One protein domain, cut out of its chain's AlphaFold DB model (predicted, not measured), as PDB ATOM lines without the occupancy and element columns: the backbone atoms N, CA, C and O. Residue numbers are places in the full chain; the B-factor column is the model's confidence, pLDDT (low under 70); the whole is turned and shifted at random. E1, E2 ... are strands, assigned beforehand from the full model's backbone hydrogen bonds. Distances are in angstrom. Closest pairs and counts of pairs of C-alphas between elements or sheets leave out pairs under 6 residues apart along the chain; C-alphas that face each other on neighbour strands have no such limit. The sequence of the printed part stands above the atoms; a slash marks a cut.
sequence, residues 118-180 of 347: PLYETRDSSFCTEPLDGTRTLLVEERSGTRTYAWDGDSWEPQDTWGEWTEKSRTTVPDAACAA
ATOM      1  N   PRO A 118     -55.158 -18.679 -33.837       97.44
ATOM      2  CA  PRO A 118     -54.551 -17.597 -34.601       97.44
ATOM      3  C   PRO A 118     -53.220 -17.183 -33.961       97.44
ATOM      4  O   PRO A 118     -53.128 -17.030 -32.744       97.44
ATOM      5  N   LEU A 119     -52.203 -16.952 -34.790       97.88
ATOM      6  CA  LEU A 119     -50.901 -16.442 -34.363       97.88
ATOM      7  C   LEU A 119     -50.684 -15.020 -34.884       97.88
ATOM      8  O   LEU A 119     -51.139 -14.676 -35.976       97.88
ATOM      9  N   TYR A 120     -49.945 -14.217 -34.120       96.94
ATOM     10  CA  TYR A 120     -49.532 -12.867 -34.496       96.94
ATOM     11  C   TYR A 120     -48.074 -12.661 -34.103       96.94
ATOM     12  O   TYR A 120     -47.662 -13.053 -33.011       96.94
ATOM     13  N   GLU A 121     -47.304 -12.037 -34.985       98.12
ATOM     14  CA  GLU A 121     -45.910 -11.692 -34.730       98.12
ATOM     15  C   GLU A 121     -45.624 -10.284 -35.244       98.12
ATOM     16  O   GLU A 121     -46.045  -9.918 -36.344       98.12
ATOM     17  N   THR A 122     -44.890  -9.508 -34.448       98.19
ATOM     18  CA  THR A 122     -44.456  -8.149 -34.779       98.19
ATOM     19  C   THR A 122     -42.938  -8.108 -34.836       98.19
ATOM     20  O   THR A 122     -42.259  -8.711 -34.002       98.19
ATOM     21  N   ARG A 123     -42.404  -7.395 -35.826       98.31
ATOM     22  CA  ARG A 123     -40.979  -7.159 -36.007       98.31
ATOM     23  C   ARG A 123     -40.725  -5.669 -36.139       98.31
ATOM     24  O   ARG A 123     -41.250  -5.028 -37.047       98.31
ATOM     25  N   ASP A 124     -39.839  -5.172 -35.289       98.06
ATOM     26  CA  ASP A 124     -39.332  -3.810 -35.357       98.06
ATOM     27  C   ASP A 124     -37.938  -3.829 -35.988       98.06
ATOM     28  O   ASP A 124     -37.062  -4.598 -35.582       98.06
ATOM     29  N   SER A 125     -37.718  -2.990 -36.994       97.06
ATOM     30  CA  SER A 125     -36.415  -2.808 -37.629       97.06
ATOM     31  C   SER A 125     -36.070  -1.328 -37.747       97.06
ATOM     32  O   SER A 125     -36.944  -0.463 -37.819       97.06
ATOM     33  N   SER A 126     -34.774  -1.021 -37.731       96.81
ATOM     34  CA  SER A 126     -34.292   0.348 -37.878       96.81
ATOM     35  C   SER A 126     -33.042   0.400 -38.738       96.81
ATOM     36  O   SER A 126     -32.108  -0.365 -38.494       96.81
ATOM     37  N   PHE A 127     -32.998   1.318 -39.697       95.25
ATOM     38  CA  PHE A 127     -31.856   1.496 -40.592       95.25
ATOM     39  C   PHE A 127     -31.668   2.974 -40.951       95.25
ATOM     40  O   PHE A 127     -32.622   3.754 -40.936       95.25
ATOM     41  N   CYS A 128     -30.425   3.368 -41.236       93.88
ATOM     42  CA  CYS A 128     -30.137   4.685 -41.799       93.88
ATOM     43  C   CYS A 128     -30.589   4.706 -43.262       93.88
ATOM     44  O   CYS A 128     -30.351   3.743 -43.992       93.88
ATOM     45  N   THR A 129     -31.261   5.775 -43.676       85.50
ATOM     46  CA  THR A 129     -31.680   5.936 -45.072       85.50
ATOM     47  C   THR A 129     -30.506   6.485 -45.871       85.50
ATOM     48  O   THR A 129     -29.799   7.361 -45.386       85.50
ATOM     49  N   GLU A 130     -30.273   5.968 -47.077       84.00
ATOM     50  CA  GLU A 130     -29.345   6.599 -48.014       84.00
ATOM     51  C   GLU A 130     -30.081   7.656 -48.858       84.00
ATOM     52  O   GLU A 130     -31.187   7.382 -49.338       84.00
ATOM     53  N   PRO A 131     -29.489   8.844 -49.088       83.69
ATOM     54  CA  PRO A 131     -28.187   9.292 -48.581       83.69
ATOM     55  C   PRO A 131     -28.215   9.520 -47.061       83.69
ATOM     56  O   PRO A 131     -29.256   9.909 -46.548       83.69
ATOM     57  N   LEU A 132     -27.079   9.290 -46.378       86.06
ATOM     58  CA  LEU A 132     -26.896   9.441 -44.922       86.06
ATOM     59  C   LEU A 132     -27.113  10.898 -44.462       86.06
ATOM     60  O   LEU A 132     -26.176  11.636 -44.155       86.06
ATOM     61  N   ASP A 133     -28.370  11.318 -44.451       87.38
ATOM     62  CA  ASP A 133     -28.841  12.684 -44.238       87.38
ATOM     63  C   ASP A 133     -29.060  13.024 -42.757       87.38
ATOM     64  O   ASP A 133     -29.621  14.068 -42.421       87.38
ATOM     65  N   GLY A 134     -28.612  12.150 -41.853       89.44
ATOM     66  CA  GLY A 134     -28.873  12.293 -40.427       89.44
ATOM     67  C   GLY A 134     -30.269  11.833 -40.033       89.44
ATOM     68  O   GLY A 134     -30.768  12.265 -38.992       89.44
ATOM     69  N   THR A 135     -30.923  10.985 -40.833       93.31
ATOM     70  CA  THR A 135     -32.196  10.364 -40.465       93.31
ATOM     71  C   THR A 135     -32.134   8.836 -40.407       93.31
ATOM     72  O   THR A 135     -31.417   8.163 -41.151       93.31
ATOM     73  N   ARG A 136     -32.917   8.269 -39.487       94.56
ATOM     74  CA  ARG A 136     -33.129   6.830 -39.318       94.56
ATOM     75  C   ARG A 136     -34.585   6.502 -39.604       94.56
ATOM     76  O   ARG A 136     -35.485   7.126 -39.042       94.56
ATOM     77  N   THR A 137     -34.828   5.490 -40.428       97.25
ATOM     78  CA  THR A 137     -36.163   4.920 -40.610       97.25
ATOM     79  C   THR A 137     -36.391   3.802 -39.601       97.25
ATOM     80  O   THR A 137     -35.583   2.885 -39.476       97.25
ATOM     81  N   LEU A 138     -37.508   3.896 -38.884       97.25
ATOM     82  CA  LEU A 138     -38.082   2.875 -38.020       97.25
ATOM     83  C   LEU A 138     -39.233   2.215 -38.780       97.25
ATOM     84  O   LEU A 138     -40.150   2.906 -39.232       97.25
ATOM     85  N   LEU A 139     -39.175   0.899 -38.926       97.88
ATOM     86  CA  LEU A 139     -40.143   0.104 -39.663       97.88
ATOM     87  C   LEU A 139     -40.729  -0.957 -38.729       97.88
ATOM     88  O   LEU A 139     -39.990  -1.765 -38.169       97.88
ATOM     89  N   VAL A 140     -42.053  -0.944 -38.582       97.94
ATOM     90  CA  VAL A 140     -42.817  -1.947 -37.834       97.94
ATOM     91  C   VAL A 140     -43.578  -2.798 -38.835       97.94
ATOM     92  O   VAL A 140     -44.429  -2.288 -39.570       97.94
ATOM     93  N   GLU A 141     -43.296  -4.091 -38.844       98.38
ATOM     94  CA  GLU A 141     -43.964  -5.083 -39.678       98.38
ATOM     95  C   GLU A 141     -44.719  -6.077 -38.795       98.38
ATOM     96  O   GLU A 141     -44.302  -6.404 -37.685       98.38
ATOM     97  N   GLU A 142     -45.835  -6.590 -39.293       98.38
ATOM     98  CA  GLU A 142     -46.618  -7.622 -38.619       98.38
ATOM     99  C   GLU A 142     -46.944  -8.733 -39.605       98.38
ATOM    100  O   GLU A 142     -47.193  -8.476 -40.783       98.38
ATOM    101  N   ARG A 143     -47.000  -9.964 -39.115       98.44
ATOM    102  CA  ARG A 143     -47.598 -11.077 -39.845       98.44
ATOM    103  C   ARG A 143     -48.577 -11.815 -38.952       98.44
ATOM    104  O   ARG A 143     -48.363 -11.954 -37.747       98.44
ATOM    105  N   SER A 144     -49.641 -12.313 -39.562       97.88
ATOM    106  CA  SER A 144     -50.551 -13.255 -38.925       97.88
ATOM    107  C   SER A 144     -50.262 -14.670 -39.412       97.88
ATOM    108  O   SER A 144     -49.706 -14.888 -40.491       97.88
ATOM    109  N   GLY A 145     -50.614 -15.645 -38.590       97.56
ATOM    110  CA  GLY A 145     -50.465 -17.054 -38.896       97.56
ATOM    111  C   GLY A 145     -51.594 -17.875 -38.299       97.56
ATOM    112  O   GLY A 145     -52.514 -17.366 -37.657       97.56
ATOM    113  N   THR A 146     -51.535 -19.175 -38.522       97.81
ATOM    114  CA  THR A 146     -52.443 -20.142 -37.913       97.81
ATOM    115  C   THR A 146     -51.625 -21.311 -37.404       97.81
ATOM    116  O   THR A 146     -50.831 -21.888 -38.151       97.81
ATOM    117  N   ARG A 147     -51.833 -21.659 -36.135       97.75
ATOM    118  CA  ARG A 147     -51.363 -22.903 -35.541       97.75
ATOM    119  C   ARG A 147     -52.411 -23.971 -35.771       97.75
ATOM    120  O   ARG A 147     -53.549 -23.858 -35.317       97.75
ATOM    121  N   THR A 148     -52.018 -24.998 -36.497       96.94
ATOM    122  CA  THR A 148     -52.775 -26.243 -36.627       96.94
ATOM    123  C   THR A 148     -52.076 -27.336 -35.833       96.94
ATOM    124  O   THR A 148     -50.977 -27.122 -35.334       96.94
ATOM    125  N   TYR A 149     -52.721 -28.487 -35.674       95.00
ATOM    126  CA  TYR A 149     -52.160 -29.610 -34.933       95.00
ATOM    127  C   TYR A 149     -52.235 -30.854 -35.803       95.00
ATOM    128  O   TYR A 149     -53.285 -31.135 -36.387       95.00
ATOM    129  N   ALA A 150     -51.127 -31.585 -35.893       94.31
ATOM    130  CA  ALA A 150     -51.049 -32.867 -36.574       94.31
ATOM    131  C   ALA A 150     -50.781 -33.969 -35.549       94.31
ATOM    132  O   ALA A 150     -49.948 -33.803 -34.665       94.31
ATOM    133  N   TRP A 151     -51.506 -35.078 -35.657       91.62
ATOM    134  CA  TRP A 151     -51.279 -36.245 -34.812       91.62
ATOM    135  C   TRP A 151     -50.076 -37.027 -35.340       91.62
ATOM    136  O   TRP A 151     -50.074 -37.413 -36.510       91.62
ATOM    137  N   ASP A 152     -49.062 -37.248 -34.505       91.06
ATOM    138  CA  ASP A 152     -47.850 -37.994 -34.877       91.06
ATOM    139  C   ASP A 152     -47.909 -39.495 -34.533       91.06
ATOM    140  O   ASP A 152     -47.050 -40.262 -34.966       91.06
ATOM    141  N   GLY A 153     -48.949 -39.920 -33.811       86.00
ATOM    142  CA  GLY A 153     -49.104 -41.276 -33.283       86.00
ATOM    143  C   GLY A 153     -49.245 -41.309 -31.763       86.00
ATOM    144  O   GLY A 153     -49.991 -42.148 -31.266       86.00
ATOM    145  N   ASP A 154     -48.621 -40.358 -31.065       88.81
ATOM    146  CA  ASP A 154     -48.557 -40.291 -29.601       88.81
ATOM    147  C   ASP A 154     -49.060 -38.941 -29.053       88.81
ATOM    148  O   ASP A 154     -49.652 -38.877 -27.971       88.81
ATOM    149  N   SER A 155     -48.856 -37.850 -29.796       91.69
ATOM    150  CA  SER A 155     -49.231 -36.494 -29.406       91.69
ATOM    151  C   SER A 155     -49.655 -35.600 -30.575       91.69
ATOM    152  O   SER A 155     -49.409 -35.852 -31.754       91.69
ATOM    153  N   TRP A 156     -50.358 -34.518 -30.230       93.69
ATOM    154  CA  TRP A 156     -50.692 -33.449 -31.163       93.69
ATOM    155  C   TRP A 156     -49.521 -32.474 -31.281       93.69
ATOM    156  O   TRP A 156     -49.289 -31.672 -30.377       93.69
ATOM    157  N   GLU A 157     -48.829 -32.507 -32.415       96.94
ATOM    158  CA  GLU A 157     -47.703 -31.625 -32.715       96.94
ATOM    159  C   GLU A 157     -48.186 -30.328 -33.385       96.94
ATOM    160  O   GLU A 157     -48.944 -30.383 -34.366       96.94
ATOM    161  N   PRO A 158     -47.777 -29.145 -32.887       97.06
ATOM    162  CA  PRO A 158     -48.171 -27.877 -33.477       97.06
ATOM    163  C   PRO A 158     -47.483 -27.662 -34.831       97.06
ATOM    164  O   PRO A 158     -46.283 -27.866 -34.998       97.06
ATOM    165  N   GLN A 159     -48.250 -27.179 -35.800       97.75
ATOM    166  CA  GLN A 159     -47.783 -26.778 -37.120       97.75
ATOM    167  C   GLN A 159     -48.175 -25.326 -37.377       97.75
ATOM    168  O   GLN A 159     -49.353 -25.006 -37.561       97.75
ATOM    169  N   ASP A 160     -47.167 -24.456 -37.414       98.12
ATOM    170  CA  ASP A 160     -47.347 -23.019 -37.591       98.12
ATOM    171  C   ASP A 160     -47.230 -22.653 -39.071       98.12
ATOM    172  O   ASP A 160     -46.185 -22.826 -39.700       98.12
ATOM    173  N   THR A 161     -48.310 -22.114 -39.630       97.75
ATOM    174  CA  THR A 161     -48.312 -21.529 -40.974       97.75
ATOM    175  C   THR A 161     -48.375 -20.016 -40.851       97.75
ATOM    176  O   THR A 161     -49.293 -19.486 -40.231       97.75
ATOM    177  N   TRP A 162     -47.414 -19.316 -41.450       98.06
ATOM    178  CA  TRP A 162     -47.312 -17.857 -41.397       98.06
ATOM    179  C   TRP A 162     -47.675 -17.219 -42.737       98.06
ATOM    180  O   TRP A 162     -47.287 -17.721 -43.791       98.06
ATOM    181  N   GLY A 163     -48.386 -16.093 -42.682       97.06
ATOM    182  CA  GLY A 163     -48.562 -15.195 -43.816       97.06
ATOM    183  C   GLY A 163     -47.318 -14.347 -44.095       97.06
ATOM    184  O   GLY A 163     -46.288 -14.451 -43.418       97.06
ATOM    185  N   GLU A 164     -47.427 -13.489 -45.106       97.88
ATOM    186  CA  GLU A 164     -46.392 -12.507 -45.428       97.88
ATOM    187  C   GLU A 164     -46.327 -11.390 -44.379       97.88
ATOM    188  O   GLU A 164     -47.312 -11.065 -43.710       97.88
ATOM    189  N   TRP A 165     -45.144 -10.788 -44.249       97.94
ATOM    190  CA  TRP A 165     -44.965  -9.578 -43.456       97.94
ATOM    191  C   TRP A 165     -45.677  -8.406 -44.129       97.94
ATOM    192  O   TRP A 165     -45.543  -8.186 -45.330       97.94
ATOM    193  N   THR A 166     -46.437  -7.655 -43.343       97.88
ATOM    194  CA  THR A 166     -47.119  -6.434 -43.764       97.88
ATOM    195  C   THR A 166     -46.558  -5.258 -42.977       97.88
ATOM    196  O   THR A 166     -46.609  -5.254 -41.747       97.88
ATOM    197  N   GLU A 167     -46.061  -4.239 -43.679       97.69
ATOM    198  CA  GLU A 167     -45.665  -2.966 -43.074       97.69
ATOM    199  C   GLU A 167     -46.879  -2.320 -42.389       97.69
ATOM    200  O   GLU A 167     -47.888  -2.015 -43.027       97.69
ATOM    201  N   LYS A 168     -46.787  -2.121 -41.073       98.00
ATOM    202  CA  LYS A 168     -47.812  -1.445 -40.267       98.00
ATOM    203  C   LYS A 168     -47.511   0.029 -40.099       98.00
ATOM    204  O   LYS A 168     -48.423   0.850 -40.145       98.00
ATOM    205  N   SER A 169     -46.244   0.365 -39.872       97.69
ATOM    206  CA  SER A 169     -45.820   1.756 -39.807       97.69
ATOM    207  C   SER A 169     -44.378   1.925 -40.252       97.69
ATOM    208  O   SER A 169     -43.536   1.051 -40.048       97.69
ATOM    209  N   ARG A 170     -44.110   3.091 -40.831       97.75
ATOM    210  CA  ARG A 170     -42.786   3.552 -41.221       97.75
ATOM    211  C   ARG A 170     -42.654   4.997 -40.788       97.75
ATOM    212  O   ARG A 170     -43.424   5.849 -41.224       97.75
ATOM    213  N   THR A 171     -41.688   5.262 -39.920       97.31
ATOM    214  CA  THR A 171     -41.436   6.603 -39.385       97.31
ATOM    215  C   THR A 171     -39.969   6.942 -39.551       97.31
ATOM    216  O   THR A 171     -39.108   6.149 -39.186       97.31
ATOM    217  N   THR A 172     -39.678   8.130 -40.067       96.19
ATOM    218  CA  THR A 172     -38.311   8.647 -40.147       96.19
ATOM    219  C   THR A 172     -38.082   9.631 -39.010       96.19
ATOM    220  O   THR A 172     -38.863  10.565 -38.827       96.19
ATOM    221  N   VAL A 173     -37.025   9.410 -38.232       95.94
ATOM    222  CA  VAL A 173     -36.641  10.249 -37.094       95.94
ATOM    223  C   VAL A 173     -35.222  10.787 -37.290       95.94
ATOM    224  O   VAL A 173     -34.387  10.079 -37.856       95.94
ATOM    225  N   PRO A 174     -34.917  12.018 -36.839       95.50
ATOM    226  CA  PRO A 174     -33.546  12.515 -36.835       95.50
ATOM    227  C   PRO A 174     -32.643  11.629 -35.970       95.50
ATOM    228  O   PRO A 174     -32.975  11.334 -34.821       95.50
ATOM    229  N   ASP A 175     -31.497  11.234 -36.513       94.62
ATOM    230  CA  ASP A 175     -30.456  10.480 -35.826       94.62
ATOM    231  C   ASP A 175     -29.077  10.887 -36.362       94.62
ATOM    232  O   ASP A 175     -28.703  10.565 -37.490       94.62
ATOM    233  N   ALA A 176     -28.296  11.578 -35.528       89.56
ATOM    234  CA  ALA A 176     -26.961  12.047 -35.890       89.56
ATOM    235  C   ALA A 176     -25.989  10.902 -36.225       89.56
ATOM    236  O   ALA A 176     -25.041  11.125 -36.968       89.56
ATOM    237  N   ALA A 177     -26.223   9.678 -35.733       90.00
ATOM    238  CA  ALA A 177     -25.416   8.515 -36.105       90.00
ATOM    239  C   ALA A 177     -25.666   8.046 -37.550       90.00
ATOM    240  O   ALA A 177     -24.895   7.249 -38.074       90.00
ATOM    241  N   CYS A 178     -26.745   8.520 -38.183       90.25
ATOM    242  CA  CYS A 178     -27.052   8.299 -39.594       90.25
ATOM    243  C   CYS A 178     -26.657   9.494 -40.477       90.25
ATOM    244  O   CYS A 178     -27.070   9.555 -41.633       90.25
ATOM    245  N   ALA A 179     -25.907  10.462 -39.943       86.94
ATOM    246  CA  ALA A 179     -25.312  11.523 -40.743       86.94
ATOM    247  C   ALA A 179     -23.962  11.041 -41.276       86.94
ATOM    248  O   ALA A 179     -23.168  10.475 -40.524       86.94
ATOM    249  N   ALA A 180     -23.696  11.263 -42.560       78.81
ATOM    250  CA  ALA A 180     -22.365  11.026 -43.097       78.81
ATOM    251  C   ALA A 180     -21.349  11.974 -42.446       78.81
ATOM    252  O   ALA A 180     -21.617  13.156 -42.204       78.81
TER     253      ALA A 180
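AT A GLANCE: This is residues 118 to 180 of the 347 residues of an uncharacterized protein of Microbacterium sp. 4R-513 (UniProt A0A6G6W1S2). What would one see first in this model? It is a long, narrow, strongly twisted ribbon of strands: the long strand E2 runs most of its length, with E1 along one side of it and E3 and E4 one after the other along its other side. E3 and the loop from E2 to E3 make one end of the ribbon, while the bent last part of E4 and the loop from E1 to E2 lie at the other. What is it made of? The printed part has 63 residues with no named helix and four named strands, which follow each other along the chain as E1, then E2, then E3, then E4; they form one branched sheet with the antiparallel neighbour pairs E1 and E2, E2 and E3, and E2 and E4, and the class is all strand. How is it shaped as a whole? It is extended, a rod with a radius of gyration of the C-alphas of 18.7 A and spans of 60 by 18 by 13 A.

HOW THE PARTS SIT: Which strand has three neighbours? E2, residues 133 to 151, is antiparallel to E1, residues 118 to 128, to E3, residues 156 to 162, and to E4, residues 166 to 179. E1 lies on one side of it, beside residues 136 to 146; on the other side lie E3, beside residues 145 to 151, and E4, beside residues 133 to 142, a staggered pairing. How do E1 and E2 meet? They form a hairpin, with 159 degrees between their directions, and the C-alphas of Thr 122 and Glu 142, which face each other, are 4.4 A apart. N 123 and O 141, 2.8 A apart, and N 139 and O 125, 2.8 A apart, are within hydrogen-bond range. What is on the other side of E2? E2 and E3 form a hairpin, with 146 degrees between their directions, with N 146 and O 161 within hydrogen-bond range at 2.8 A and the facing C-alphas of Gly 145 and Trp 162 4.1 A apart. E2 and E4 stand at 147 degrees, with N 138 and O 171 at 2.8 A, N 175 and O 134 at 2.8 A, and the facing C-alphas of Thr 137 and Thr 172 4.3 A apart. How do the edge strands E1, E3 and E4 stand to each other? E3 and E4 are apart, and the closest C-alphas of E1 and E4 are those of Cys 128 and Cys 178, 5.2 A apart. E1, E2 and E3 make a meander, each strand the antiparallel neighbour of the one before.

IN THESE COORDINATES: Where does the longest strand run? E2, residues 133 to 151, goes from C-alpha 133 at (-28.841, 12.684, -44.238) to C-alpha 151 at (-51.279, -36.245, -34.812), 54.6 A. Where are the other strands? E1, residues 118 to 128, begins with C-alpha 118 at (-54.551, -17.597, -34.601) and is 33.8 A long. E3, residues 156 to 162, is 19.0 A long. E4, residues 166 to 179, measures 28.4 A from first to last C-alpha, bends by 102 degrees at Ala 176, and ends with C-alpha 179 at (-25.312, 11.523, -40.743).

THE WHOLE: How large is it? The two C-alphas farthest apart are those of Gly 153 and Ala 180, 59.6 A, and the first and last printed C-alphas, Pro 118 and Ala 180, are 43.9 A apart. Is anything missing or long between the strands? The printed part has no cut, and the links E1 to E2, E2 to E3 and E3 to E4 are tight. How flat is the sheet, and how sure is the model? Its C-alphas lie up to 4.6 A off the best plane through them. The mean pLDDT of the printed part is 94.6, and no printed residue is under 70.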